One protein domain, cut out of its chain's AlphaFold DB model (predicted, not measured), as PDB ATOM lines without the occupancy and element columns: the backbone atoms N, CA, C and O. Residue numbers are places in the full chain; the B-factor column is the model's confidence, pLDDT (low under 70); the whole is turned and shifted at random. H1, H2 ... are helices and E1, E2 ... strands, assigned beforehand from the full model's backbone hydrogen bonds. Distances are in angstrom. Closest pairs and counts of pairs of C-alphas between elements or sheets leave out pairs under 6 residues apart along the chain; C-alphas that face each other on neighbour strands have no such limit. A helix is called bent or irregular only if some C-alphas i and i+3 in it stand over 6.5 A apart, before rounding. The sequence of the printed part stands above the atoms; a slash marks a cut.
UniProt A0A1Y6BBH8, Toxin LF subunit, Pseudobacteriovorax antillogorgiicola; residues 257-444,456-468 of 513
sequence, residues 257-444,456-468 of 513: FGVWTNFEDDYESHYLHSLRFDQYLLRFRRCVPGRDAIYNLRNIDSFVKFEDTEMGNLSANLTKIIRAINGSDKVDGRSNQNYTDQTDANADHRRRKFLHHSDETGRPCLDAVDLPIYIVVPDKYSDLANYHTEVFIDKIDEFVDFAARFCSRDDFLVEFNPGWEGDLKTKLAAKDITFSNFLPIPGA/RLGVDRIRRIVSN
ATOM      1  N   PHE A 257      91.645 123.710  80.161       97.62
ATOM      2  CA  PHE A 257      92.022 124.037  81.531       97.62
ATOM      3  C   PHE A 257      92.158 122.761  82.367       97.62
ATOM      4  O   PHE A 257      93.170 122.542  83.030       97.62
ATOM      5  N   GLY A 258      91.153 121.888  82.288       96.44
ATOM      6  CA  GLY A 258      91.072 120.674  83.086       96.44
ATOM      7  C   GLY A 258      90.046 119.693  82.539       96.44
ATOM      8  O   GLY A 258      89.046 120.096  81.946       96.44
ATOM      9  N   VAL A 259      90.272 118.405  82.774       95.69
ATOM     10  CA  VAL A 259      89.264 117.361  82.561       95.69
ATOM     11  C   VAL A 259      89.174 116.504  83.813       95.69
ATOM     12  O   VAL A 259      90.185 115.942  84.244       95.69
ATOM     13  N   TRP A 260      87.976 116.416  84.392       94.56
ATOM     14  CA  TRP A 260      87.679 115.535  85.524       94.56
ATOM     15  C   TRP A 260      86.691 114.476  85.071       94.56
ATOM     16  O   TRP A 260      85.582 114.794  84.651       94.56
ATOM     17  N   THR A 261      87.104 113.220  85.140       90.88
ATOM     18  CA  THR A 261      86.344 112.097  84.591       90.88
ATOM     19  C   THR A 261      85.714 111.296  85.713       90.88
ATOM     20  O   THR A 261      86.372 111.030  86.724       90.88
ATOM     21  N   ASN A 262      84.458 110.901  85.518       88.94
ATOM     22  CA  ASN A 262      83.862 109.855  86.324       88.94
ATOM     23  C   ASN A 262      84.523 108.511  85.980       88.94
ATOM     24  O   ASN A 262      84.532 108.108  84.818       88.94
ATOM     25  N   PHE A 263      85.115 107.836  86.964       79.56
ATOM     26  CA  PHE A 263      85.866 106.599  86.717       79.56
ATOM     27  C   PHE A 263      85.041 105.320  86.915       79.56
ATOM     28  O   PHE A 263      85.557 104.243  86.614       79.56
ATOM     29  N   GLU A 264      83.812 105.411  87.431       75.94
ATOM     30  CA  GLU A 264      82.912 104.261  87.576       75.94
ATOM     31  C   GLU A 264      82.338 103.854  86.215       75.94
ATOM     32  O   GLU A 264      82.358 102.676  85.867       75.94
ATOM     33  N   ASP A 265      81.932 104.825  85.391       67.75
ATOM     34  CA  ASP A 265      81.300 104.535  84.099       67.75
ATOM     35  C   ASP A 265      82.299 103.994  83.037       67.75
ATOM     36  O   ASP A 265      81.901 103.229  82.158       67.75
ATOM     37  N   ASP A 266      83.606 104.312  83.114       65.25
ATOM     38  CA  ASP A 266      84.618 103.705  82.214       65.25
ATOM     39  C   ASP A 266      84.961 102.262  82.638       65.25
ATOM     40  O   ASP A 266      85.319 101.452  81.780       65.25
ATOM     41  N   TYR A 267      84.802 101.915  83.930       58.81
ATOM     42  CA  TYR A 267      85.120 100.588  84.487       58.81
ATOM     43  C   TYR A 267      84.258  99.466  83.890       58.81
ATOM     44  O   TYR A 267      84.762  98.374  83.630       58.81
ATOM     45  N   GLU A 268      82.993  99.763  83.585       54.62
ATOM     46  CA  GLU A 268      82.034  98.831  82.972       54.62
ATOM     47  C   GLU A 268      82.379  98.470  81.509       54.62
ATOM     48  O   GLU A 268      81.843  97.515  80.929       54.62
ATOM     49  N   SER A 269      83.324  99.186  80.881       58.16
ATOM     50  CA  SER A 269      83.840  98.791  79.571       58.16
ATOM     51  C   SER A 269      84.666  97.497  79.706       58.16
ATOM     52  O   SER A 269      85.742  97.457  80.300       58.16
ATOM     53  N   HIS A 270      84.143  96.406  79.131       47.56
ATOM     54  CA  HIS A 270      84.478  94.985  79.367       47.56
ATOM     55  C   HIS A 270      85.961  94.549  79.236       47.56
ATOM     56  O   HIS A 270      86.285  93.376  79.402       47.56
ATOM     57  N   TYR A 271      86.890  95.457  78.937       53.97
ATOM     58  CA  TYR A 271      88.322  95.172  78.793       53.97
ATOM     59  C   TYR A 271      89.148  95.394  80.068       53.97
ATOM     60  O   TYR A 271      90.337  95.063  80.095       53.97
ATOM     61  N   LEU A 272      88.559  95.961  81.122       53.12
ATOM     62  CA  LEU A 272      89.319  96.471  82.265       53.12
ATOM     63  C   LEU A 272      89.597  95.460  83.375       53.12
ATOM     64  O   LEU A 272      90.558  95.651  84.117       53.12
ATOM     65  N   HIS A 273      88.877  94.337  83.427       57.22
ATOM     66  CA  HIS A 273      89.092  93.293  84.440       57.22
ATOM     67  C   HIS A 273      90.493  92.648  84.402       57.22
ATOM     68  O   HIS A 273      90.865  91.920  85.321       57.22
ATOM     69  N   SER A 274      91.272  92.892  83.342       64.12
ATOM     70  CA  SER A 274      92.627  92.353  83.172       64.12
ATOM     71  C   SER A 274      93.751  93.313  83.576       64.12
ATOM     72  O   SER A 274      94.896  92.879  83.714       64.12
ATOM     73  N   LEU A 275      93.464  94.608  83.766       65.81
ATOM     74  CA  LEU A 275      94.493  95.588  84.110       65.81
ATOM     75  C   LEU A 275      94.730  95.621  85.616       65.81
ATOM     76  O   LEU A 275      93.801  95.633  86.421       65.81
ATOM     77  N   ARG A 276      96.003  95.720  86.007       72.94
ATOM     78  CA  ARG A 276      96.340  96.064  87.389       72.94
ATOM     79  C   ARG A 276      95.883  97.497  87.681       72.94
ATOM     80  O   ARG A 276      95.888  98.359  86.803       72.94
ATOM     81  N   PHE A 277      95.531  97.769  88.934       68.44
ATOM     82  CA  PHE A 277      95.002  99.069  89.348       68.44
ATOM     83  C   PHE A 277      95.935 100.258  89.028       68.44
ATOM     84  O   PHE A 277      95.473 101.334  88.655       68.44
ATOM     85  N   ASP A 278      97.255 100.063  89.109       68.38
ATOM     86  CA  ASP A 278      98.258 101.065  88.716       68.38
ATOM     87  C   ASP A 278      98.183 101.405  87.217       68.38
ATOM     88  O   ASP A 278      98.232 102.575  86.838       68.38
ATOM     89  N   GLN A 279      97.997 100.394  86.367       72.62
ATOM     90  CA  GLN A 279      97.821 100.568  84.924       72.62
ATOM     91  C   GLN A 279      96.487 101.240  84.586       72.62
ATOM     92  O   GLN A 279      96.425 102.028  83.643       72.62
ATOM     93  N   TYR A 280      95.434 100.956  85.358       72.06
ATOM     94  CA  TYR A 280      94.143 101.628  85.226       72.06
ATOM     95  C   TYR A 280      94.266 103.124  85.527       72.06
ATOM     96  O   TYR A 280      93.902 103.951  84.694       72.06
ATOM     97  N   LEU A 281      94.875 103.489  86.662       70.94
ATOM     98  CA  LEU A 281      95.068 104.893  87.038       70.94
ATOM     99  C   LEU A 281      95.897 105.678  86.014       70.94
ATOM    100  O   LEU A 281      95.569 106.827  85.723       70.94
ATOM    101  N   LEU A 282      96.928 105.062  85.428       73.38
ATOM    102  CA  LEU A 282      97.747 105.678  84.377       73.38
ATOM    103  C   LEU A 282      96.958 106.061  83.114       73.38
ATOM    104  O   LEU A 282      97.422 106.889  82.333       73.38
ATOM    105  N   ARG A 283      95.758 105.503  82.899       74.06
ATOM    106  CA  ARG A 283      94.895 105.922  81.783       74.06
ATOM    107  C   ARG A 283      94.262 107.287  82.001       74.06
ATOM    108  O   ARG A 283      94.016 107.981  81.018       74.06
ATOM    109  N   PHE A 284      94.004 107.660  83.248       75.69
ATOM    110  CA  PHE A 284      93.327 108.911  83.589       75.69
ATOM    111  C   PHE A 284      94.306 109.977  84.062       75.69
ATOM    112  O   PHE A 284      94.128 111.152  83.747       75.69
ATOM    113  N   ARG A 285      95.356 109.559  84.774       77.88
ATOM    114  CA  ARG A 285      96.327 110.459  85.386       77.88
ATOM    115  C   ARG A 285      97.412 110.890  84.424       77.88
ATOM    116  O   ARG A 285      97.915 110.109  83.618       77.88
ATOM    117  N   ARG A 286      97.829 112.136  84.598       82.88
ATOM    118  CA  ARG A 286      99.042 112.677  83.994       82.88
ATOM    119  C   ARG A 286     100.152 112.624  85.019       82.88
ATOM    120  O   ARG A 286      99.947 113.025  86.162       82.88
ATOM    121  N   CYS A 287     101.326 112.174  84.597       76.75
ATOM    122  CA  CYS A 287     102.506 112.274  85.439       76.75
ATOM    123  C   CYS A 287     102.963 113.735  85.444       76.75
ATOM    124  O   CYS A 287     103.206 114.271  84.372       76.75
ATOM    125  N   VAL A 288     103.082 114.402  86.592       76.81
ATOM    126  CA  VAL A 288     103.573 115.795  86.666       76.81
ATOM    127  C   VAL A 288     104.668 115.907  87.730       76.81
ATOM    128  O   VAL A 288     104.482 115.409  88.847       76.81
ATOM    129  N   PRO A 289     105.813 116.568  87.448       72.12
ATOM    130  CA  PRO A 289     106.832 116.822  88.464       72.12
ATOM    131  C   PRO A 289     106.240 117.521  89.696       72.12
ATOM    132  O   PRO A 289     105.480 118.476  89.568       72.12
ATOM    133  N   GLY A 290     106.579 117.031  90.889       68.00
ATOM    134  CA  GLY A 290     106.022 117.513  92.161       68.00
ATOM    135  C   GLY A 290     104.744 116.797  92.612       68.00
ATOM    136  O   GLY A 290     104.504 116.732  93.813       68.00
ATOM    137  N   ARG A 291     103.978 116.183  91.695       70.06
ATOM    138  CA  ARG A 291     102.828 115.325  92.041       70.06
ATOM    139  C   ARG A 291     103.250 113.871  92.235       70.06
ATOM    140  O   ARG A 291     102.967 113.266  93.264       70.06
ATOM    141  N   ASP A 292     103.960 113.316  91.255       65.06
ATOM    142  CA  ASP A 292     104.203 111.874  91.174       65.06
ATOM    143  C   ASP A 292     105.650 111.520  91.529       65.06
ATOM    144  O   ASP A 292     106.477 111.194  90.675       65.06
ATOM    145  N   ALA A 293     105.964 111.544  92.828       54.09
ATOM    146  CA  ALA A 293     107.273 111.123  93.338       54.09
ATOM    147  C   ALA A 293     107.630 109.665  92.958       54.09
ATOM    148  O   ALA A 293     108.807 109.307  92.893       54.09
ATOM    149  N   ILE A 294     106.615 108.842  92.664       50.72
ATOM    150  CA  ILE A 294     106.730 107.408  92.365       50.72
ATOM    151  C   ILE A 294     107.484 107.144  91.052       50.72
ATOM    152  O   ILE A 294     108.222 106.164  90.966       50.72
ATOM    153  N   TYR A 295     107.382 108.022  90.049       50.81
ATOM    154  CA  TYR A 295     107.995 107.772  88.736       50.81
ATOM    155  C   TYR A 295     109.451 108.227  88.614       50.81
ATOM    156  O   TYR A 295     110.005 108.197  87.518       50.81
ATOM    157  N   ASN A 296     110.103 108.661  89.703       50.12
ATOM    158  CA  ASN A 296     111.459 109.226  89.644       50.12
ATOM    159  C   ASN A 296     111.603 110.338  88.576       50.12
ATOM    160  O   ASN A 296     112.712 110.623  88.119       50.12
ATOM    161  N   LEU A 297     110.508 111.025  88.224       54.28
ATOM    162  CA  LEU A 297     110.513 112.256  87.432       54.28
ATOM    163  C   LEU A 297     111.020 113.400  88.321       54.28
ATOM    164  O   LEU A 297     110.316 114.358  88.624       54.28
ATOM    165  N   ARG A 298     112.252 113.251  88.818       53.47
ATOM    166  CA  ARG A 298     112.857 114.128  89.826       53.47
ATOM    167  C   ARG A 298     113.198 115.505  89.267       53.47
ATOM    168  O   ARG A 298     113.448 116.418  90.043       53.47
ATOM    169  N   ASN A 299     113.235 115.664  87.943       70.12
ATOM    170  CA  ASN A 299     113.484 116.950  87.308       70.12
ATOM    171  C   ASN A 299     112.640 117.155  86.045       70.12
ATOM    172  O   ASN A 299     112.242 116.212  85.357       70.12
ATOM    173  N   ILE A 300     112.396 118.433  85.754       77.06
ATOM    174  CA  ILE A 300     111.636 118.902  84.595       77.06
ATOM    175  C   ILE A 300     112.201 118.365  83.276       77.06
ATOM    176  O   ILE A 300     111.438 117.972  82.402       77.06
ATOM    177  N   ASP A 301     113.526 118.270  83.155       78.81
ATOM    178  CA  ASP A 301     114.199 117.826  81.933       78.81
ATOM    179  C   ASP A 301     113.855 116.382  81.561       78.81
ATOM    180  O   ASP A 301     113.704 116.066  80.383       78.81
ATOM    181  N   SER A 302     113.719 115.499  82.554       76.75
ATOM    182  CA  SER A 302     113.308 114.112  82.321       76.75
ATOM    183  C   SER A 302     111.853 114.056  81.878       76.75
ATOM    184  O   SER A 302     111.541 113.368  80.916       76.75
ATOM    185  N   PHE A 303     110.986 114.841  82.518       78.00
ATOM    186  CA  PHE A 303     109.580 114.939  82.146       78.00
ATOM    187  C   PHE A 303     109.390 115.408  80.696       78.00
ATOM    188  O   PHE A 303     108.680 114.758  79.935       78.00
ATOM    189  N   VAL A 304     110.095 116.465  80.274       78.06
ATOM    190  CA  VAL A 304     110.004 116.999  78.899       78.06
ATOM    191  C   VAL A 304     110.388 115.953  77.843       78.06
ATOM    192  O   VAL A 304     109.897 116.018  76.723       78.06
ATOM    193  N   LYS A 305     111.257 114.985  78.172       80.56
ATOM    194  CA  LYS A 305     111.675 113.928  77.233       80.56
ATOM    195  C   LYS A 305     110.608 112.860  76.987       80.56
ATOM    196  O   LYS A 305     110.676 112.206  75.952       80.56
ATOM    197  N   PHE A 306     109.687 112.658  77.928       78.44
ATOM    198  CA  PHE A 306     108.601 111.677  77.816       78.44
ATOM    199  C   PHE A 306     107.278 112.300  77.365       78.44
ATOM    200  O   PHE A 306     106.315 111.580  77.117       78.44
ATOM    201  N   GLU A 307     107.225 113.627  77.295       82.12
ATOM    202  CA  GLU A 307     106.071 114.371  76.818       82.12
ATOM    203  C   GLU A 307     105.882 114.151  75.307       82.12
ATOM    204  O   GLU A 307     106.860 114.121  74.554       82.12
ATOM    205  N   ASP A 308     104.632 114.007  74.855       87.25
ATOM    206  CA  ASP A 308     104.335 113.934  73.425       87.25
ATOM    207  C   ASP A 308     104.767 115.247  72.760       87.25
ATOM    208  O   ASP A 308     104.430 116.343  73.224       87.25
ATOM    209  N   THR A 309     105.549 115.151  71.684       85.50
ATOM    210  CA  THR A 309     106.126 116.335  71.042       85.50
ATOM    211  C   THR A 309     105.077 117.202  70.361       85.50
ATOM    212  O   THR A 309     105.326 118.390  70.192       85.50
ATOM    213  N   GLU A 310     103.922 116.640  70.006       85.75
ATOM    214  CA  GLU A 310     102.839 117.307  69.282       85.75
ATOM    215  C   GLU A 310     101.696 117.741  70.197       85.75
ATOM    216  O   GLU A 310     101.051 118.749  69.928       85.75
ATOM    217  N   MET A 311     101.418 116.990  71.262       87.12
ATOM    218  CA  MET A 311     100.231 117.204  72.094       87.12
ATOM    219  C   MET A 311     100.532 117.449  73.574       87.12
ATOM    220  O   MET A 311      99.622 117.755  74.349       87.12
ATOM    221  N   GLY A 312     101.788 117.359  73.996       89.75
ATOM    222  CA  GLY A 312     102.155 117.575  75.385       89.75
ATOM    223  C   GLY A 312     101.889 116.361  76.288       89.75
ATOM    224  O   GLY A 312     101.928 115.204  75.874       89.75
ATOM    225  N   ASN A 313     101.649 116.615  77.573       89.81
ATOM    226  CA  ASN A 313     101.518 115.569  78.592       89.81
ATOM    227  C   ASN A 313     100.099 114.994  78.693       89.81
ATOM    228  O   ASN A 313      99.338 115.368  79.582       89.81
ATOM    229  N   LEU A 314      99.746 114.082  77.791       87.62
ATOM    230  CA  LEU A 314      98.416 113.480  77.738       87.62
ATOM    231  C   LEU A 314      98.294 112.188  78.554       87.62
ATOM    232  O   LEU A 314      99.171 111.328  78.523       87.62
ATOM    233  N   SER A 315      97.132 111.997  79.184       87.75
ATOM    234  CA  SER A 315      96.667 110.666  79.579       87.75
ATOM    235  C   SER A 315      95.932 109.981  78.417       87.75
ATOM    236  O   SER A 315      95.494 110.626  77.453       87.75
ATOM    237  N   ALA A 316      95.776 108.657  78.488       85.50
ATOM    238  CA  ALA A 316      95.062 107.903  77.455       85.50
ATOM    239  C   ALA A 316      93.599 108.361  77.327       85.50
ATOM    240  O   ALA A 316      93.089 108.499  76.215       85.50
ATOM    241  N   ASN A 317      92.936 108.642  78.452       86.81
ATOM    242  CA  ASN A 317      91.562 109.130  78.460       86.81
ATOM    243  C   ASN A 317      91.454 110.543  77.873       86.81
ATOM    244  O   ASN A 317      90.605 110.800  77.022       86.81
ATOM    245  N   LEU A 318      92.372 111.440  78.245       91.31
ATOM    246  CA  LEU A 318      92.400 112.791  77.687       91.31
ATOM    247  C   LEU A 318      92.606 112.776  76.166       91.31
ATOM    248  O   LEU A 318      91.969 113.540  75.444       91.31
ATOM    249  N   THR A 319      93.435 111.855  75.668       90.56
ATOM    250  CA  THR A 319      93.626 111.646  74.225       90.56
ATOM    251  C   THR A 319      92.311 111.280  73.532       90.56
ATOM    252  O   THR A 319      91.992 111.868  72.499       90.56
ATOM    253  N   LYS A 320      91.524 110.354  74.104       89.81
ATOM    254  CA  LYS A 320      90.203 109.976  73.568       89.81
ATOM    255  C   LYS A 320      89.239 111.163  73.565       89.81
ATOM    256  O   LYS A 320      88.589 111.407  72.555       89.81
ATOM    257  N   ILE A 321      89.186 111.929  74.655       92.31
ATOM    258  CA  ILE A 321      88.311 113.104  74.780       92.31
ATOM    259  C   ILE A 321      88.669 114.161  73.730       92.31
ATOM    260  O   ILE A 321      87.793 114.616  72.998       92.31
ATOM    261  N   ILE A 322      89.952 114.503  73.577       93.25
ATOM    262  CA  ILE A 322      90.406 115.465  72.559       93.25
ATOM    263  C   ILE A 322      90.048 114.980  71.149       93.25
ATOM    264  O   ILE A 322      89.561 115.759  70.327       93.25
ATOM    265  N   ARG A 323      90.264 113.694  70.854       89.88
ATOM    266  CA  ARG A 323      89.931 113.113  69.547       89.88
ATOM    267  C   ARG A 323      88.433 113.083  69.275       89.88
ATOM    268  O   ARG A 323      88.041 113.343  68.137       89.88
ATOM    269  N   ALA A 324      87.619 112.795  70.285       90.12
ATOM    270  CA  ALA A 324      86.166 112.820  70.191       90.12
ATOM    271  C   ALA A 324      85.654 114.246  69.935       90.12
ATOM    272  O   ALA A 324      84.851 114.454  69.029       90.12
ATOM    273  N   ILE A 325      86.184 115.244  70.653       91.56
ATOM    274  CA  ILE A 325      85.810 116.659  70.481       91.56
ATOM    275  C   ILE A 325      86.183 117.166  69.084       91.56
ATOM    276  O   ILE A 325      85.375 117.808  68.414       91.56
ATOM    277  N   ASN A 326      87.391 116.838  68.618       90.38
ATOM    278  CA  ASN A 326      87.846 117.182  67.272       90.38
ATOM    279  C   ASN A 326      87.153 116.355  66.166       90.38
ATOM    280  O   ASN A 326      87.432 116.577  64.991       90.38
ATOM    281  N   GLY A 327      86.286 115.394  66.511       82.81
ATOM    282  CA  GLY A 327      85.545 114.569  65.551       82.81
ATOM    283  C   GLY A 327      86.376 113.504  64.828       82.81
ATOM    284  O   GLY A 327      85.931 112.975  63.813       82.81
ATOM    285  N   SER A 328      87.578 113.187  65.323       63.75
ATOM    286  CA  SER A 328      88.465 112.175  64.724       63.75
ATOM    287  C   SER A 328      88.152 110.736  65.141       63.75
ATOM    288  O   SER A 328      88.460 109.819  64.386       63.75
ATOM    289  N   ASP A 329      87.516 110.537  66.298       59.00
ATOM    290  CA  ASP A 329      87.111 109.210  66.768       59.00
ATOM    291  C   ASP A 329      85.589 109.042  66.666       59.00
ATOM    292  O   ASP A 329      84.815 109.960  66.948       59.00
ATOM    293  N   LYS A 330      85.157 107.833  66.291       56.16
ATOM    294  CA  LYS A 330      83.771 107.399  66.483       56.16
ATOM    295  C   LYS A 330      83.558 107.216  67.982       56.16
ATOM    296  O   LYS A 330      84.080 106.262  68.558       56.16
ATOM    297  N   VAL A 331      82.820 108.118  68.615       52.59
ATOM    298  CA  VAL A 331      82.277 107.845  69.949       52.59
ATOM    299  C   VAL A 331      81.305 106.680  69.763       52.59
ATOM    300  O   VAL A 331      80.471 106.791  68.887       52.59
ATOM    301  N   ASP A 332      81.481 105.565  70.480       50.75
ATOM    302  CA  ASP A 332      80.614 104.361  70.495       50.75
ATOM    303  C   ASP A 332      80.570 103.420  69.259       50.75
ATOM    304  O   ASP A 332      79.822 102.441  69.240       50.75
ATOM    305  N   GLY A 333      81.406 103.633  68.239       48.31
ATOM    306  CA  GLY A 333      81.420 102.780  67.040       48.31
ATOM    307  C   GLY A 333      80.287 103.075  66.049       48.31
ATOM    308  O   GLY A 333      80.386 102.677  64.881       48.31
ATOM    309  N   ARG A 334      79.288 103.876  66.432       44.38
ATOM    310  CA  ARG A 334      78.475 104.619  65.475       44.38
ATOM    311  C   ARG A 334      79.333 105.794  65.023       44.38
ATOM    312  O   ARG A 334      79.999 106.470  65.803       44.38
ATOM    313  N   SER A 335      79.408 106.032  63.714       47.22
ATOM    314  CA  SER A 335      79.817 107.368  63.272       47.22
ATOM    315  C   SER A 335      78.928 108.376  63.990       47.22
ATOM    316  O   SER A 335      77.778 108.047  64.269       47.22
ATOM    317  N   ASN A 336      79.425 109.577  64.275       46.78
ATOM    318  CA  ASN A 336      78.605 110.667  64.803       46.78
ATOM    319  C   ASN A 336      77.586 111.099  63.715       46.78
ATOM    320  O   ASN A 336      77.734 112.122  63.049       46.78
ATOM    321  N   GLN A 337      76.618 110.221  63.439       44.47
ATOM    322  CA  GLN A 337      75.726 110.185  62.278       44.47
ATOM    323  C   GLN A 337      74.606 111.216  62.443       44.47
ATOM    324  O   GLN A 337      74.084 111.753  61.477       44.47
ATOM    325  N   ASN A 338      74.346 111.637  63.683       45.41
ATOM    326  CA  ASN A 338      73.442 112.748  63.976       45.41
ATOM    327  C   ASN A 338      73.955 114.104  63.448       45.41
ATOM    328  O   ASN A 338      73.203 115.071  63.440       45.41
ATOM    329  N   TYR A 339      75.207 114.183  62.977       45.25
ATOM    330  CA  TYR A 339      75.745 115.344  62.255       45.25
ATOM    331  C   TYR A 339      75.971 115.084  60.753       45.25
ATOM    332  O   TYR A 339      76.476 115.966  60.057       45.25
ATOM    333  N   THR A 340      75.649 113.889  60.237       42.00
ATOM    334  CA  THR A 340      75.824 113.552  58.811       42.00
ATOM    335  C   THR A 340      74.619 113.893  57.943       42.00
ATOM    336  O   THR A 340      74.810 114.048  56.744       42.00
ATOM    337  N   ASP A 341      73.438 114.100  58.531       43.44
ATOM    338  CA  ASP A 341      72.190 114.301  57.773       43.44
ATOM    339  C   ASP A 341      71.813 115.779  57.549       43.44
ATOM    340  O   ASP A 341      70.782 116.078  56.950       43.44
ATOM    341  N   GLN A 342      72.652 116.728  57.982       44.25
ATOM    342  CA  GLN A 342      72.485 118.147  57.650       44.25
ATOM    343  C   GLN A 342      73.419 118.541  56.501       44.25
ATOM    344  O   GLN A 342      74.642 118.530  56.634       44.25
ATOM    345  N   THR A 343      72.788 118.892  55.382       42.94
ATOM    346  CA  THR A 343      73.329 119.353  54.097       42.94
ATOM    347  C   THR A 343      74.632 120.169  54.204       42.94
ATOM    348  O   THR A 343      74.636 121.285  54.724       42.94
ATOM    349  N   ASP A 344      75.717 119.570  53.711       51.44
ATOM    350  CA  ASP A 344      77.015 120.040  53.180       51.44
ATOM    351  C   ASP A 344      77.789 121.244  53.754       51.44
ATOM    352  O   ASP A 344      79.017 121.178  53.792       51.44
ATOM    353  N   ALA A 345      77.183 122.295  54.311       47.34
ATOM    354  CA  ALA A 345      77.954 123.426  54.856       47.34
ATOM    355  C   ALA A 345      78.717 123.070  56.154       47.34
ATOM    356  O   ALA A 345      79.789 123.605  56.426       47.34
ATOM    357  N   ASN A 346      78.210 122.106  56.931       50.12
ATOM    358  CA  ASN A 346      78.831 121.643  58.180       50.12
ATOM    359  C   ASN A 346      79.895 120.543  57.965       50.12
ATOM    360  O   ASN A 346      80.484 120.047  58.929       50.12
ATOM    361  N   ALA A 347      80.134 120.095  56.724       54.91
ATOM    362  CA  ALA A 347      81.152 119.085  56.413       54.91
ATOM    363  C   ALA A 347      82.582 119.584  56.650       54.91
ATOM    364  O   ALA A 347      83.394 118.856  57.227       54.91
ATOM    365  N   ASP A 348      82.871 120.837  56.310       56.72
ATOM    366  CA  ASP A 348      84.215 121.398  56.460       56.72
ATOM    367  C   ASP A 348      84.557 121.741  57.921       56.72
ATOM    368  O   ASP A 348      85.685 121.493  58.357       56.72
ATOM    369  N   HIS A 349      83.577 122.151  58.743       55.00
ATOM    370  CA  HIS A 349      83.776 122.315  60.196       55.00
ATOM    371  C   HIS A 349      84.208 121.010  60.889       55.00
ATOM    372  O   HIS A 349      84.705 121.054  62.016       55.00
ATOM    373  N   ARG A 350      83.966 119.829  60.295       57.03
ATOM    374  CA  ARG A 350      84.248 118.512  60.908       57.03
ATOM    375  C   ARG A 350      85.713 118.084  60.821       57.03
ATOM    376  O   ARG A 350      86.112 117.198  61.564       57.03
ATOM    377  N   ARG A 351      86.518 118.689  59.942       65.50
ATOM    378  CA  ARG A 351      87.921 118.273  59.727       65.50
ATOM    379  C   ARG A 351      88.936 119.121  60.491       65.50
ATOM    380  O   ARG A 351      90.116 118.779  60.535       65.50
ATOM    381  N   ARG A 352      88.490 120.227  61.089       78.75
ATOM    382  CA  ARG A 352      89.350 121.163  61.812       78.75
ATOM    383  C   ARG A 352      89.512 120.730  63.267       78.75
ATOM    384  O   ARG A 352      88.532 120.584  63.990       78.75
ATOM    385  N   LYS A 353      90.765 120.604  63.705       88.69
ATOM    386  CA  LYS A 353      91.109 120.480  65.124       88.69
ATOM    387  C   LYS A 353      91.054 121.857  65.780       88.69
ATOM    388  O   LYS A 353      91.516 122.833  65.189       88.69
ATOM    389  N   PHE A 354      90.506 121.929  66.985       91.44
ATOM    390  CA  PHE A 354      90.497 123.144  67.809       91.44
ATOM    391  C   PHE A 354      91.021 122.914  69.228       91.44
ATOM    392  O   PHE A 354      91.344 123.882  69.912       91.44
ATOM    393  N   LEU A 355      91.171 121.651  69.635       94.31
ATOM    394  CA  LEU A 355      91.987 121.239  70.775       94.31
ATOM    395  C   LEU A 355      93.251 120.557  70.252       94.31
ATOM    396  O   LEU A 355      93.160 119.513  69.603       94.31
ATOM    397  N   HIS A 356      94.423 121.130  70.520       93.38
ATOM    398  CA  HIS A 356      95.688 120.607  69.979       93.38
ATOM    399  C   HIS A 356      96.560 119.896  70.999       93.38
ATOM    400  O   HIS A 356      97.413 119.104  70.612       93.38
ATOM    401  N   HIS A 357      96.363 120.156  72.286       93.62
ATOM    402  CA  HIS A 357      97.257 119.659  73.320       93.62
ATOM    403  C   HIS A 357      96.537 119.348  74.629       93.62
ATOM    404  O   HIS A 357      95.333 119.561  74.771       93.62
ATOM    405  N   SER A 358      97.311 118.827  75.579       94.19
ATOM    406  CA  SER A 358      96.875 118.538  76.940       94.19
ATOM    407  C   SER A 358      96.296 119.756  77.654       94.19
ATOM    408  O   SER A 358      96.514 120.906  77.266       94.19
ATOM    409  N   ASP A 359      95.592 119.477  78.744       95.12
ATOM    410  CA  ASP A 359      95.085 120.471  79.668       95.12
ATOM    411  C   ASP A 359      96.160 121.068  80.592       95.12
ATOM    412  O   ASP A 359      97.282 120.564  80.723       95.12
ATOM    413  N   GLU A 360      95.800 122.162  81.263       95.06
ATOM    414  CA  GLU A 360      96.703 122.868  82.168       95.06
ATOM    415  C   GLU A 360      97.028 122.088  83.436       95.06
ATOM    416  O   GLU A 360      98.118 122.254  83.978       95.06
ATOM    417  N   THR A 361      96.162 121.179  83.886       92.00
ATOM    418  CA  THR A 361      96.441 120.353  85.074       92.00
ATOM    419  C   THR A 361      97.669 119.444  84.907       92.00
ATOM    420  O   THR A 361      98.280 119.061  85.910       92.00
ATOM    421  N   GLY A 362      98.044 119.119  83.662       88.81
ATOM    422  CA  GLY A 362      99.230 118.340  83.291       88.81
ATOM    423  C   GLY A 362     100.477 119.154  82.954       88.81
ATOM    424  O   GLY A 362     101.533 118.569  82.688       88.81
ATOM    425  N   ARG A 363     100.368 120.485  82.905       88.19
ATOM    426  CA  ARG A 363     101.420 121.362  82.386       88.19
ATOM    427  C   ARG A 363     102.456 121.689  83.468       88.19
ATOM    428  O   ARG A 363     102.096 122.211  84.517       88.19
ATOM    429  N   PRO A 364     103.756 121.460  83.246       84.81
ATOM    430  CA  PRO A 364     104.754 121.814  84.246       84.81
ATOM    431  C   PRO A 364     104.924 123.335  84.362       84.81
ATOM    432  O   PRO A 364     104.686 124.073  83.402       84.81
ATOM    433  N   CYS A 365     105.442 123.781  85.511       84.12
ATOM    434  CA  CYS A 365     105.865 125.167  85.748       84.12
ATOM    435  C   CYS A 365     104.744 126.213  85.610       84.12
ATOM    436  O   CYS A 365     105.023 127.356  85.252       84.12
ATOM    437  N   LEU A 366     103.492 125.826  85.861       88.12
ATOM    438  CA  LEU A 366     102.458 126.791  86.226       88.12
ATOM    439  C   LEU A 366     102.610 127.113  87.714       88.12
ATOM    440  O   LEU A 366     103.081 126.274  88.474       88.12
ATOM    441  N   ASP A 367     102.257 128.325  88.109       89.62
ATOM    442  CA  ASP A 367     102.369 128.846  89.477       89.62
ATOM    443  C   ASP A 367     101.054 129.447  89.990       89.62
ATOM    444  O   ASP A 367     100.908 129.682  91.186       89.62
ATOM    445  N   ALA A 368     100.090 129.663  89.094       94.25
ATOM    446  CA  ALA A 368      98.789 130.225  89.409       94.25
ATOM    447  C   ALA A 368      97.686 129.636  88.522       94.25
ATOM    448  O   ALA A 368      97.941 129.106  87.431       94.25
ATOM    449  N   VAL A 369      96.450 129.739  89.003       95.62
ATOM    450  CA  VAL A 369      95.240 129.350  88.274       95.62
ATOM    451  C   VAL A 369      94.916 130.400  87.207       95.62
ATOM    452  O   VAL A 369      94.699 131.571  87.517       95.62
ATOM    453  N   ASP A 370      94.843 129.985  85.941       95.19
ATOM    454  CA  ASP A 370      94.561 130.878  84.811       95.19
ATOM    455  C   ASP A 370      93.043 130.997  84.571       95.19
ATOM    456  O   ASP A 370      92.409 130.117  83.986       95.19
ATOM    457  N   LEU A 371      92.453 132.089  85.065       96.56
ATOM    458  CA  LEU A 371      91.043 132.453  84.883       96.56
ATOM    459  C   LEU A 371      90.904 133.612  83.875       96.56
ATOM    460  O   LEU A 371      91.796 134.462  83.793       96.56
ATOM    461  N   PRO A 372      89.770 133.727  83.152       97.69
ATOM    462  CA  PRO A 372      88.533 132.958  83.308       97.69
ATOM    463  C   PRO A 372      88.502 131.615  82.562       97.69
ATOM    464  O   PRO A 372      89.221 131.409  81.581       97.69
ATOM    465  N   ILE A 373      87.603 130.730  83.003       98.00
ATOM    466  CA  ILE A 373      87.349 129.412  82.402       98.00
ATOM    467  C   ILE A 373      85.866 129.198  82.098       98.00
ATOM    468  O   ILE A 373      84.980 129.723  82.779       98.00
ATOM    469  N   TYR A 374      85.615 128.377  81.085       97.81
ATOM    470  CA  TYR A 374      84.312 127.840  80.734       97.81
ATOM    471  C   TYR A 374      84.264 126.355  81.047       97.81
ATOM    472  O   TYR A 374      85.181 125.613  80.705       97.81
ATOM    473  N   ILE A 375      83.191 125.927  81.694       97.62
ATOM    474  CA  ILE A 375      83.028 124.570  82.190       97.62
ATOM    475  C   ILE A 375      81.761 123.978  81.603       97.62
ATOM    476  O   ILE A 375      80.691 124.587  81.670       97.62
ATOM    477  N   VAL A 376      81.896 122.770  81.068       97.00
ATOM    478  CA  VAL A 376      80.787 121.943  80.620       97.00
ATOM    479  C   VAL A 376      80.654 120.755  81.559       97.00
ATOM    480  O   VAL A 376      81.585 119.961  81.710       97.00
ATOM    481  N   VAL A 377      79.497 120.667  82.209       95.56
ATOM    482  CA  VAL A 377      79.135 119.594  83.136       95.56
ATOM    483  C   VAL A 377      78.200 118.618  82.409       95.56
ATOM    484  O   VAL A 377      77.264 119.081  81.747       95.56
ATOM    485  N   PRO A 378      78.419 117.294  82.517       94.62
ATOM    486  CA  PRO A 378      77.514 116.307  81.929       94.62
ATOM    487  C   PRO A 378      76.090 116.428  82.489       94.62
ATOM    488  O   PRO A 378      75.926 116.705  83.679       94.62
ATOM    489  N   ASP A 379      75.066 116.148  81.676       93.19
ATOM    490  CA  ASP A 379      73.652 116.297  82.086       93.19
ATOM    491  C   ASP A 379      73.304 115.445  83.307       93.19
ATOM    492  O   ASP A 379      72.604 115.902  84.204       93.19
ATOM    493  N   LYS A 380      73.873 114.237  83.405       90.94
ATOM    494  CA  LYS A 380      73.722 113.339  84.568       90.94
ATOM    495  C   LYS A 380      74.115 114.007  85.898       90.94
ATOM    496  O   LYS A 380      73.697 113.550  86.957       90.94
ATOM    497  N   TYR A 381      74.911 115.075  85.852       90.06
ATOM    498  CA  TYR A 381      75.418 115.791  87.020       90.06
ATOM    499  C   TYR A 381      74.926 117.243  87.107       90.06
ATOM    500  O   TYR A 381      75.432 117.992  87.947       90.06
ATOM    501  N   SER A 382      73.938 117.656  86.301       84.50
ATOM    502  CA  SER A 382      73.372 119.015  86.372       84.50
ATOM    503  C   SER A 382      72.783 119.331  87.750       84.50
ATOM    504  O   SER A 382      72.907 120.448  88.252       84.50
ATOM    505  N   ASP A 383      72.205 118.322  88.402       82.06
ATOM    506  CA  ASP A 383      71.500 118.473  89.679       82.06
ATOM    507  C   ASP A 383      72.446 118.697  90.862       82.06
ATOM    508  O   ASP A 383      72.084 119.327  91.854       82.06
ATOM    509  N   LEU A 384      73.695 118.232  90.759       70.88
ATOM    510  CA  LEU A 384      74.702 118.381  91.820       70.88
ATOM    511  C   LEU A 384      75.126 119.828  92.034       70.88
ATOM    512  O   LEU A 384      75.783 120.181  93.021       70.88
ATOM    513  N   ALA A 385      74.796 120.672  91.072       54.88
ATOM    514  CA  ALA A 385      75.535 121.879  90.904       54.88
ATOM    515  C   ALA A 385      74.747 123.098  91.413       54.88
ATOM    516  O   ALA A 385      75.369 124.043  91.883       54.88
ATOM    517  N   ASN A 386      73.412 123.170  91.327       64.81
ATOM    518  CA  ASN A 386      72.747 124.487  91.160       64.81
ATOM    519  C   ASN A 386      73.438 125.346  90.065       64.81
ATOM    520  O   ASN A 386      73.197 126.546  89.956       64.81
ATOM    521  N   TYR A 387      74.331 124.736  89.283       65.25
ATOM    522  CA  TYR A 387      75.003 125.284  88.138       65.25
ATOM    523  C   TYR A 387      74.295 124.668  86.950       65.25
ATOM    524  O   TYR A 387      73.939 123.490  86.938       65.25
ATOM    525  N   HIS A 388      74.110 125.486  85.936       80.12
ATOM    526  CA  HIS A 388      73.716 124.977  84.644       80.12
ATOM    527  C   HIS A 388      74.828 124.072  84.094       80.12
ATOM    528  O   HIS A 388      75.981 124.141  84.524       80.12
ATOM    529  N   THR A 389      74.493 123.262  83.097       90.69
ATOM    530  CA  THR A 389      75.432 122.404  82.352       90.69
ATOM    531  C   THR A 389      76.577 123.183  81.695       90.69
ATOM    532  O   THR A 389      77.573 122.598  81.282       90.69
ATOM    533  N   GLU A 390      76.451 124.508  81.630       94.31
ATOM    534  CA  GLU A 390      77.410 125.457  81.085       94.31
ATOM    535  C   GLU A 390      77.691 126.558  82.112       94.31
ATOM    536  O   GLU A 390      76.771 127.278  82.520       94.31
ATOM    537  N   VAL A 391      78.956 126.725  82.497       95.19
ATOM    538  CA  VAL A 391      79.375 127.657  83.552       95.19
ATOM    539  C   VAL A 391      80.551 128.500  83.087       95.19
ATOM    540  O   VAL A 391      81.506 127.983  82.522       95.19
ATOM    541  N   PHE A 392      80.517 129.798  83.366       96.62
ATOM    542  CA  PHE A 392      81.665 130.692  83.221       96.62
ATOM    543  C   PHE A 392      82.122 131.167  84.600       96.62
ATOM    544  O   PHE A 392      81.313 131.721  85.351       96.62
ATOM    545  N   ILE A 393      83.408 130.979  84.901       96.75
ATOM    546  CA  ILE A 393      84.033 131.349  86.175       96.75
ATOM    547  C   ILE A 393      85.203 132.300  85.917       96.75
ATOM    548  O   ILE A 393      86.140 131.958  85.197       96.75
ATOM    549  N   ASP A 394      85.167 133.482  86.536       97.12
ATOM    550  CA  ASP A 394      86.219 134.506  86.445       97.12
ATOM    551  C   ASP A 394      86.890 134.836  87.784       97.12
ATOM    552  O   ASP A 394      87.775 135.694  87.842       97.12
ATOM    553  N   LYS A 395      86.501 134.147  88.861       96.94
ATOM    554  CA  LYS A 395      87.037 134.349  90.209       96.94
ATOM    555  C   LYS A 395      87.497 133.045  90.835       96.94
ATOM    556  O   LYS A 395      86.827 132.021  90.740       96.94
ATOM    557  N   ILE A 396      88.607 133.125  91.563       96.62
ATOM    558  CA  ILE A 396      89.204 131.966  92.226       96.62
ATOM    559  C   ILE A 396      88.274 131.342  93.270       96.62
ATOM    560  O   ILE A 396      88.183 130.124  93.341       96.62
ATOM    561  N   ASP A 397      87.531 132.149  94.032       96.19
ATOM    562  CA  ASP A 397      86.610 131.633  95.055       96.19
ATOM    563  C   ASP A 397      85.433 130.869  94.430       96.19
ATOM    564  O   ASP A 397      85.051 129.813  94.923       96.19
ATOM    565  N   GLU A 398      84.919 131.352  93.291       95.56
ATOM    566  CA  GLU A 398      83.877 130.664  92.519       95.56
ATOM    567  C   GLU A 398      84.405 129.320  91.967       95.56
ATOM    568  O   GLU A 398      83.684 128.322  91.981       95.56
ATOM    569  N   PHE A 399      85.675 129.264  91.536       96.00
ATOM    570  CA  PHE A 399      86.320 128.015  91.112       96.00
ATOM    571  C   PHE A 399      86.531 127.043  92.278       96.00
ATOM    572  O   PHE A 399      86.280 125.853  92.121       96.00
ATOM    573  N   VAL A 400      86.946 127.526  93.453       95.38
ATOM    574  CA  VAL A 400      87.095 126.698  94.663       95.38
ATOM    575  C   VAL A 400      85.755 126.096  95.072       95.38
ATOM    576  O   VAL A 400      85.695 124.901  95.348       95.38
ATOM    577  N   ASP A 401      84.678 126.886  95.074       93.81
ATOM    578  CA  ASP A 401      83.334 126.396  95.395       93.81
ATOM    579  C   ASP A 401      82.848 125.342  94.393       93.81
ATOM    580  O   ASP A 401      82.248 124.340  94.786       93.81
ATOM    581  N   PHE A 402      83.131 125.542  93.103       93.88
ATOM    582  CA  PHE A 402      82.843 124.558  92.063       93.88
ATOM    583  C   PHE A 402      83.649 123.267  92.276       93.88
ATOM    584  O   PHE A 402      83.084 122.175  92.343       93.88
ATOM    585  N   ALA A 403      84.966 123.393  92.439       93.75
ATOM    586  CA  ALA A 403      85.882 122.278  92.620       93.75
ATOM    587  C   ALA A 403      85.561 121.466  93.878       93.75
ATOM    588  O   ALA A 403      85.629 120.236  93.857       93.75
ATOM    589  N   ALA A 404      85.150 122.144  94.953       91.62
ATOM    590  CA  ALA A 404      84.832 121.512  96.218       91.62
ATOM    591  C   ALA A 404      83.704 120.477  96.103       91.62
ATOM    592  O   ALA A 404      83.765 119.408  96.708       91.62
ATOM    593  N   ARG A 405      82.708 120.768  95.264       90.44
ATOM    594  CA  ARG A 405      81.566 119.880  95.017       90.44
ATOM    595  C   ARG A 405      81.947 118.609  94.275       90.44
ATOM    596  O   ARG A 405      81.351 117.576  94.527       90.44
ATOM    597  N   PHE A 406      82.908 118.681  93.357       90.56
ATOM    598  CA  PHE A 406      83.393 117.491  92.656       90.56
ATOM    599  C   PHE A 406      84.392 116.707  93.507       90.56
ATOM    600  O   PHE A 406      84.381 115.485  93.467       90.56
ATOM    601  N   CYS A 407      85.198 117.383  94.332       88.81
ATOM    602  CA  CYS A 407      86.105 116.723  95.276       88.81
ATOM    603  C   CYS A 407      85.374 115.962  96.392       88.81
ATOM    604  O   CYS A 407      85.941 115.026  96.949       88.81
ATOM    605  N   SER A 408      84.157 116.377  96.761       86.19
ATOM    606  CA  SER A 408      83.346 115.669  97.760       86.19
ATOM    607  C   SER A 408      82.651 114.428  97.201       86.19
ATOM    608  O   SER A 408      82.079 113.653  97.970       86.19
ATOM    609  N   ARG A 409      82.697 114.230  95.879       86.00
ATOM    610  CA  ARG A 409      82.222 113.012  95.239       86.00
ATOM    611  C   ARG A 409      83.322 111.971  95.208       86.00
ATOM    612  O   ARG A 409      84.494 112.276  95.009       86.00
ATOM    613  N   ASP A 410      82.917 110.727  95.374       81.19
ATOM    614  CA  ASP A 410      83.803 109.579  95.318       81.19
ATOM    615  C   ASP A 410      83.944 108.995  93.914       81.19
ATOM    616  O   ASP A 410      84.881 108.240  93.702       81.19
ATOM    617  N   ASP A 411      83.083 109.365  92.968       84.00
ATOM    618  CA  ASP A 411      83.042 108.822  91.607       84.00
ATOM    619  C   ASP A 411      83.836 109.650  90.577       84.00
ATOM    620  O   ASP A 411      84.011 109.213  89.441       84.00
ATOM    621  N   PHE A 412      84.359 110.823  90.958       88.19
ATOM    622  CA  PHE A 412      85.172 111.683  90.091       88.19
ATOM    623  C   PHE A 412      86.659 111.633  90.431       88.19
ATOM    624  O   PHE A 412      87.076 111.775  91.580       88.19
ATOM    625  N   LEU A 413      87.490 111.557  89.390       88.00
ATOM    626  CA  LEU A 413      88.909 111.857  89.505       88.00
ATOM    627  C   LEU A 413      89.143 113.355  89.269       88.00
ATOM    628  O   LEU A 413      89.237 113.813  88.128       88.00
ATOM    629  N   VAL A 414      89.274 114.102  90.363       90.62
ATOM    630  CA  VAL A 414      89.642 115.522  90.338       90.62
ATOM    631  C   VAL A 414      91.160 115.672  90.400       90.62
ATOM    632  O   VAL A 414      91.812 115.159  91.308       90.62
ATOM    633  N   GLU A 415      91.733 116.394  89.436       88.69
ATOM    634  CA  GLU A 415      93.163 116.710  89.415       88.69
ATOM    635  C   GLU A 415      93.410 118.219  89.318       88.69
ATOM    636  O   GLU A 415      92.810 118.902  88.485       88.69
ATOM    637  N   PHE A 416      94.346 118.720  90.133       91.56
ATOM    638  CA  PHE A 416      94.830 120.105  90.109       91.56
ATOM    639  C   PHE A 416      96.312 120.155  89.781       91.56
ATOM    640  O   PHE A 416      97.081 119.331  90.282       91.56
ATOM    641  N   ASN A 417      96.744 121.144  88.998       91.88
ATOM    642  CA  ASN A 417      98.170 121.370  88.775       91.88
ATOM    643  C   ASN A 417      98.903 121.568  90.123       91.88
ATOM    644  O   ASN A 417      98.424 122.356  90.938       91.88
ATOM    645  N   PRO A 418     100.057 120.917  90.375       87.75
ATOM    646  CA  PRO A 418     100.824 121.127  91.610       87.75
ATOM    647  C   PRO A 418     101.215 122.588  91.837       87.75
ATOM    648  O   PRO A 418     101.257 123.058  92.967       87.75
ATOM    649  N   GLY A 419     101.442 123.320  90.748       89.12
ATOM    650  CA  GLY A 419     101.704 124.749  90.754       89.12
ATOM    651  C   GLY A 419     100.611 125.605  91.380       89.12
ATOM    652  O   GLY A 419     100.896 126.685  91.875       89.12
ATOM    653  N   TRP A 420      99.369 125.119  91.404       93.62
ATOM    654  CA  TRP A 420      98.220 125.850  91.943       93.62
ATOM    655  C   TRP A 420      98.072 125.720  93.460       93.62
ATOM    656  O   TRP A 420      97.103 126.228  94.024       93.62
ATOM    657  N   GLU A 421      99.002 125.041  94.141       89.31
ATOM    658  CA  GLU A 421      98.948 124.861  95.593       89.31
ATOM    659  C   GLU A 421      98.828 126.206  96.326       89.31
ATOM    660  O   GLU A 421      98.025 126.324  97.251       89.31
ATOM    661  N   GLY A 422      99.562 127.231  95.877       89.38
ATOM    662  CA  GLY A 422      99.516 128.571  96.469       89.38
ATOM    663  C   GLY A 422      98.122 129.205  96.433       89.38
ATOM    664  O   GLY A 422      97.676 129.766  97.434       89.38
ATOM    665  N   ASP A 423      97.409 129.053  95.317       90.94
ATOM    666  CA  ASP A 423      96.080 129.642  95.121       90.94
ATOM    667  C   ASP A 423      94.969 128.839  95.806       90.94
ATOM    668  O   ASP A 423      93.989 129.408  96.295       90.94
ATOM    669  N   LEU A 424      95.098 127.511  95.828       93.62
ATOM    670  CA  LEU A 424      93.984 126.615  96.136       93.62
ATOM    671  C   LEU A 424      94.054 125.994  97.530       93.62
ATOM    672  O   LEU A 424      93.005 125.776  98.136       93.62
ATOM    673  N   LYS A 425      95.246 125.719  98.075       90.75
ATOM    674  CA  LYS A 425      95.402 124.880  99.276       90.75
ATOM    675  C   LYS A 425      94.611 125.391 100.473       90.75
ATOM    676  O   LYS A 425      93.809 124.654 101.037       90.75
ATOM    677  N   THR A 426      94.816 126.648 100.853       91.00
ATOM    678  CA  THR A 426      94.147 127.238 102.021       91.00
ATOM    679  C   THR A 426      92.643 127.387 101.792       91.00
ATOM    680  O   THR A 426      91.855 127.184 102.712       91.00
ATOM    681  N   LYS A 427      92.228 127.704 100.558       94.94
ATOM    682  CA  LYS A 427      90.815 127.911 100.210       94.94
ATOM    683  C   LYS A 427      90.024 126.599 100.197       94.94
ATOM    684  O   LYS A 427      88.907 126.570 100.699       94.94
ATOM    685  N   LEU A 428      90.611 125.518  99.678       91.62
ATOM    686  CA  LEU A 428      90.018 124.178  99.720       91.62
ATOM    687  C   LEU A 428      90.026 123.600 101.137       91.62
ATOM    688  O   LEU A 428      89.033 123.009 101.551       91.62
ATOM    689  N   ALA A 429      91.085 123.836 101.919       90.06
ATOM    690  CA  ALA A 429      91.128 123.409 103.317       90.06
ATOM    691  C   ALA A 429      90.005 124.051 104.151       90.06
ATOM    692  O   ALA A 429      89.420 123.389 104.999       90.06
ATOM    693  N   ALA A 430      89.637 125.304 103.861       93.31
ATOM    694  CA  ALA A 430      88.484 125.971 104.477       93.31
ATOM    695  C   ALA A 430      87.118 125.356 104.093       93.31
ATOM    696  O   ALA A 430      86.089 125.764 104.627       93.31
ATOM    697  N   LYS A 431      87.102 124.404 103.155       89.94
ATOM    698  CA  LYS A 431      85.942 123.615 102.715       89.94
ATOM    699  C   LYS A 431      86.082 122.137 103.107       89.94
ATOM    700  O   LYS A 431      85.419 121.299 102.508       89.94
ATOM    701  N   ASP A 432      86.975 121.823 104.051       89.56
ATOM    702  CA  ASP A 432      87.320 120.464 104.490       89.56
ATOM    703  C   ASP A 432      87.865 119.561 103.367       89.56
ATOM    704  O   ASP A 432      87.739 118.337 103.395       89.56
ATOM    705  N   ILE A 433      88.508 120.163 102.359       84.62
ATOM    706  CA  ILE A 433      89.097 119.446 101.226       84.62
ATOM    707  C   ILE A 433      90.605 119.592 101.263       84.62
ATOM    708  O   ILE A 433      91.164 120.690 101.210       84.62
ATOM    709  N   THR A 434      91.291 118.455 101.296       78.12
ATOM    710  CA  THR A 434      92.748 118.456 101.249       78.12
ATOM    711  C   THR A 434      93.202 118.557  99.795       78.12
ATOM    712  O   THR A 434      92.844 117.725  98.966       78.12
ATOM    713  N   PHE A 435      94.058 119.537  99.491       70.94
ATOM    714  CA  PHE A 435      94.678 119.706  98.166       70.94
ATOM    715  C   PHE A 435      95.425 118.444  97.684       70.94
ATOM    716  O   PHE A 435      95.608 118.234  96.490       70.94
ATOM    717  N   SER A 436      95.829 117.580  98.622       62.84
ATOM    718  CA  SER A 436      96.502 116.305  98.379       62.84
ATOM    719  C   SER A 436      95.569 115.092  98.297       62.84
ATOM    720  O   SER A 436      96.075 113.973  98.391       62.84
ATOM    721  N   ASN A 437      94.247 115.255  98.153       50.78
ATOM    722  CA  ASN A 437      93.323 114.141  97.888       50.78
ATOM    723  C   ASN A 437      93.509 113.613  96.454       50.78
ATOM    724  O   ASN A 437      92.616 113.628  95.617       50.78
ATOM    725  N   PHE A 438      94.709 113.119  96.175       55.00
ATOM    726  CA  PHE A 438      94.995 112.220  95.083       55.00
ATOM    727  C   PHE A 438      95.009 110.830  95.698       55.00
ATOM    728  O   PHE A 438      95.783 110.588  96.621       55.00
ATOM    729  N   LEU A 439      94.185 109.909  95.184       46.88
ATOM    730  CA  LEU A 439      94.314 108.480  95.493       46.88
ATOM    731  C   LEU A 439      95.807 108.104  95.512       46.88
ATOM    732  O   LEU A 439      96.457 108.239  94.463       46.88
ATOM    733  N   PRO A 440      96.384 107.698  96.658       43.38
ATOM    734  CA  PRO A 440      97.705 107.110  96.641       43.38
ATOM    735  C   PRO A 440      97.595 105.823  95.832       43.38
ATOM    736  O   PRO A 440      96.641 105.067  96.006       43.38
ATOM    737  N   ILE A 441      98.555 105.573  94.937       45.41
ATOM    738  CA  ILE A 441      98.664 104.272  94.278       45.41
ATOM    739  C   ILE A 441      98.820 103.235  95.407       45.41
ATOM    740  O   ILE A 441      99.811 103.302  96.147       45.41
ATOM    741  N   PRO A 442      97.863 102.309  95.609       37.44
ATOM    742  CA  PRO A 442      97.975 101.274  96.618       37.44
ATOM    743  C   PRO A 442      99.181 100.398  96.272       37.44
ATOM    744  O   PRO A 442      99.135  99.592  95.350       37.44
ATOM    745  N   GLY A 443     100.278 100.613  96.998       41.50
ATOM    746  CA  GLY A 443     101.572  99.965  96.765       41.50
ATOM    747  C   GLY A 443     102.781 100.811  97.174       41.50
ATOM    748  O   GLY A 443     103.823 100.253  97.497       41.50
ATOM    749  N   ALA A 444     102.647 102.142  97.255       41.34
ATOM    750  CA  ALA A 444     103.706 103.012  97.795       41.34
ATOM    751  C   ALA A 444     103.752 103.039  99.339       41.34
ATOM    752  O   ALA A 444     104.654 103.621  99.936       41.34
ATOM    753  N   ARG A 456      91.865 106.737 103.350       44.66
ATOM    754  CA  ARG A 456      91.657 105.278 103.332       44.66
ATOM    755  C   ARG A 456      90.352 104.901 102.628       44.66
ATOM    756  O   ARG A 456      90.313 103.876 101.957       44.66
ATOM    757  N   LEU A 457      89.321 105.747 102.705       45.06
ATOM    758  CA  LEU A 457      87.994 105.452 102.153       45.06
ATOM    759  C   LEU A 457      87.988 105.339 100.622       45.06
ATOM    760  O   LEU A 457      87.389 104.402 100.102       45.06
ATOM    761  N   GLY A 458      88.695 106.219  99.906       49.84
ATOM    762  CA  GLY A 458      88.777 106.155  98.439       49.84
ATOM    763  C   GLY A 458      89.538 104.921  97.938       49.84
ATOM    764  O   GLY A 458      89.075 104.211  97.049       49.84
ATOM    765  N   VAL A 459      90.679 104.603  98.558       50.00
ATOM    766  CA  VAL A 459      91.497 103.439  98.175       50.00
ATOM    767  C   VAL A 459      90.820 102.124  98.547       50.00
ATOM    768  O   VAL A 459      90.815 101.204  97.734       50.00
ATOM    769  N   ASP A 460      90.234 102.017  99.741       51.81
ATOM    770  CA  ASP A 460      89.552 100.796 100.177       51.81
ATOM    771  C   ASP A 460      88.230 100.574  99.424       51.81
ATOM    772  O   ASP A 460      87.836  99.426  99.221       51.81
ATOM    773  N   ARG A 461      87.564 101.636  98.943       52.78
ATOM    774  CA  ARG A 461      86.355 101.522  98.111       52.78
ATOM    775  C   ARG A 461      86.681 101.154  96.663       52.78
ATOM    776  O   ARG A 461      86.045 100.246  96.144       52.78
ATOM    777  N   ILE A 462      87.719 101.728  96.048       51.81
ATOM    778  CA  ILE A 462      88.159 101.259  94.724       51.81
ATOM    779  C   ILE A 462      88.728  99.841  94.811       51.81
ATOM    780  O   ILE A 462      88.434  99.005  93.963       51.81
ATOM    781  N   ARG A 463      89.461  99.511  95.883       52.28
ATOM    782  CA  ARG A 463      89.824  98.118  96.168       52.28
ATOM    783  C   ARG A 463      88.594  97.230  96.299       52.28
ATOM    784  O   ARG A 463      88.665  96.132  95.779       52.28
ATOM    785  N   ARG A 464      87.492  97.680  96.919       51.72
ATOM    786  CA  ARG A 464      86.218  96.932  96.949       51.72
ATOM    787  C   ARG A 464      85.593  96.758  95.570       51.72
ATOM    788  O   ARG A 464      85.144  95.657  95.296       51.72
ATOM    789  N   ILE A 465      85.583  97.782  94.717       52.16
ATOM    790  CA  ILE A 465      85.115  97.665  93.321       52.16
ATOM    791  C   ILE A 465      85.961  96.622  92.575       52.16
ATOM    792  O   ILE A 465      85.434  95.741  91.911       52.16
ATOM    793  N   VAL A 466      87.283  96.652  92.767       51.41
ATOM    794  CA  VAL A 466      88.207  95.689  92.151       51.41
ATOM    795  C   VAL A 466      88.114  94.292  92.793       51.41
ATOM    796  O   VAL A 466      88.333  93.296  92.113       51.41
ATOM    797  N   SER A 467      87.805  94.182  94.091       49.84
ATOM    798  CA  SER A 467      87.836  92.917  94.839       49.84
ATOM    799  C   SER A 467      86.497  92.187  94.914       49.84
ATOM    800  O   SER A 467      86.505  90.973  95.087       49.84
ATOM    801  N   ASN A 468      85.361  92.888  94.832       44.78
ATOM    802  CA  ASN A 468      84.040  92.280  95.026       44.78
ATOM    803  C   ASN A 468      83.590  91.409  93.843       44.78
ATOM    804  O   ASN A 468      82.826  90.479  94.077       44.78
TER     805      ASN A 468
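Overview. This is residues 257 to 444 and 456 to 468 of the 513 residues of the protein "Toxin LF subunit" of Pseudobacteriovorax antillogorgiicola (UniProt A0A1Y6BBH8). A single strand, E1, runs through the middle of a loosely knit body, with H4 and the last residue of H2 near it, a two-stranded ribbon of E2 and E3 near its first residue, and H7 meeting H6 at nearly a right angle by that ribbon. H3 and H8 lie on the outside, and from the long loop after H4 residues 341 to 346 stick out. The 201 printed residues hold eight named helices and three named strands, in the order E1 H1 H2 H3 H4 E2 H5 E3 H6 H7 H8; the sheet E2 - E3 is antiparallel. The class is mostly helix, though under half of the residues are in named elements; the whole is compact by its radius of gyration of the C-alphas, 18.2 A, and spans 53 by 43 by 40 A.

Arrangement. Start at E1, residues 257 to 262, which pairs with no named strand; its residues 261 to 262 pair briefly, antiparallel, with residues 412 to 413. H1, residues 264 to 267, and E1 meet only through their link. H2, residues 277 to 284, touches H4, residues 316 to 325, at a shallow tilt of 29 degrees, the same way; the closest C-alphas are those of Arg 283 and Ala 316, 4.8 A. Between them in the chain, H3, residues 300 to 306, touches no helix. Next find E2, residues 373 to 376, antiparallel to E3, residues 390 to 393, at 159 degrees; N 375 and O 391 are 2.8 A apart, within hydrogen-bond range. H5, residues 379 to 384, is irregular, with C-alphas 380 and 383 7.6 A apart. H6, residues 396 to 407, touches residues 423 to 428 of H7, residues 418 to 429, about perpendicular at 82 degrees, closest at C-alphas Val 400 and Leu 428, 6.4 A. H7 is irregular too, with C-alphas 423 and 426 7.6 A apart. H8, residues 456 to 468, touches no helix. Every O i to N i+4 pair is within hydrogen-bond range in H4 and H8, against 2 of 4 in H2, 2 of 3 in H3, 6 of 8 in H6, 4 of 8 in H7 and 0 of 2 in H5, where 2 of 3 O i to N i+3 pairs are; H1 is too short for an i+4 pair.

Along the chain. Find C-alpha 257 at (92.022, 124.037, 81.531); from there E1 runs 17.0 A to C-alpha 262. H4 is 14.5 A long, H6 15.9 A and H7 15.4 A. H8 runs 17.2 A to C-alpha 468 at (84.040, 92.280, 95.026).

Size, cuts and confidence. The C-alphas of Thr 343 and Ala 444 are the two farthest apart, 55.7 A. Residues 445 to 455 are not printed; C-alphas 444 and 456 are 13.5 A apart across this cut. The links H2 to H3 and H4 to E2 are long, with 15 and 47 residues. The mean pLDDT of the printed part is 75.7; 70 residues are under 70, among them 328 to 351, 436 to 444 and 456 to 468.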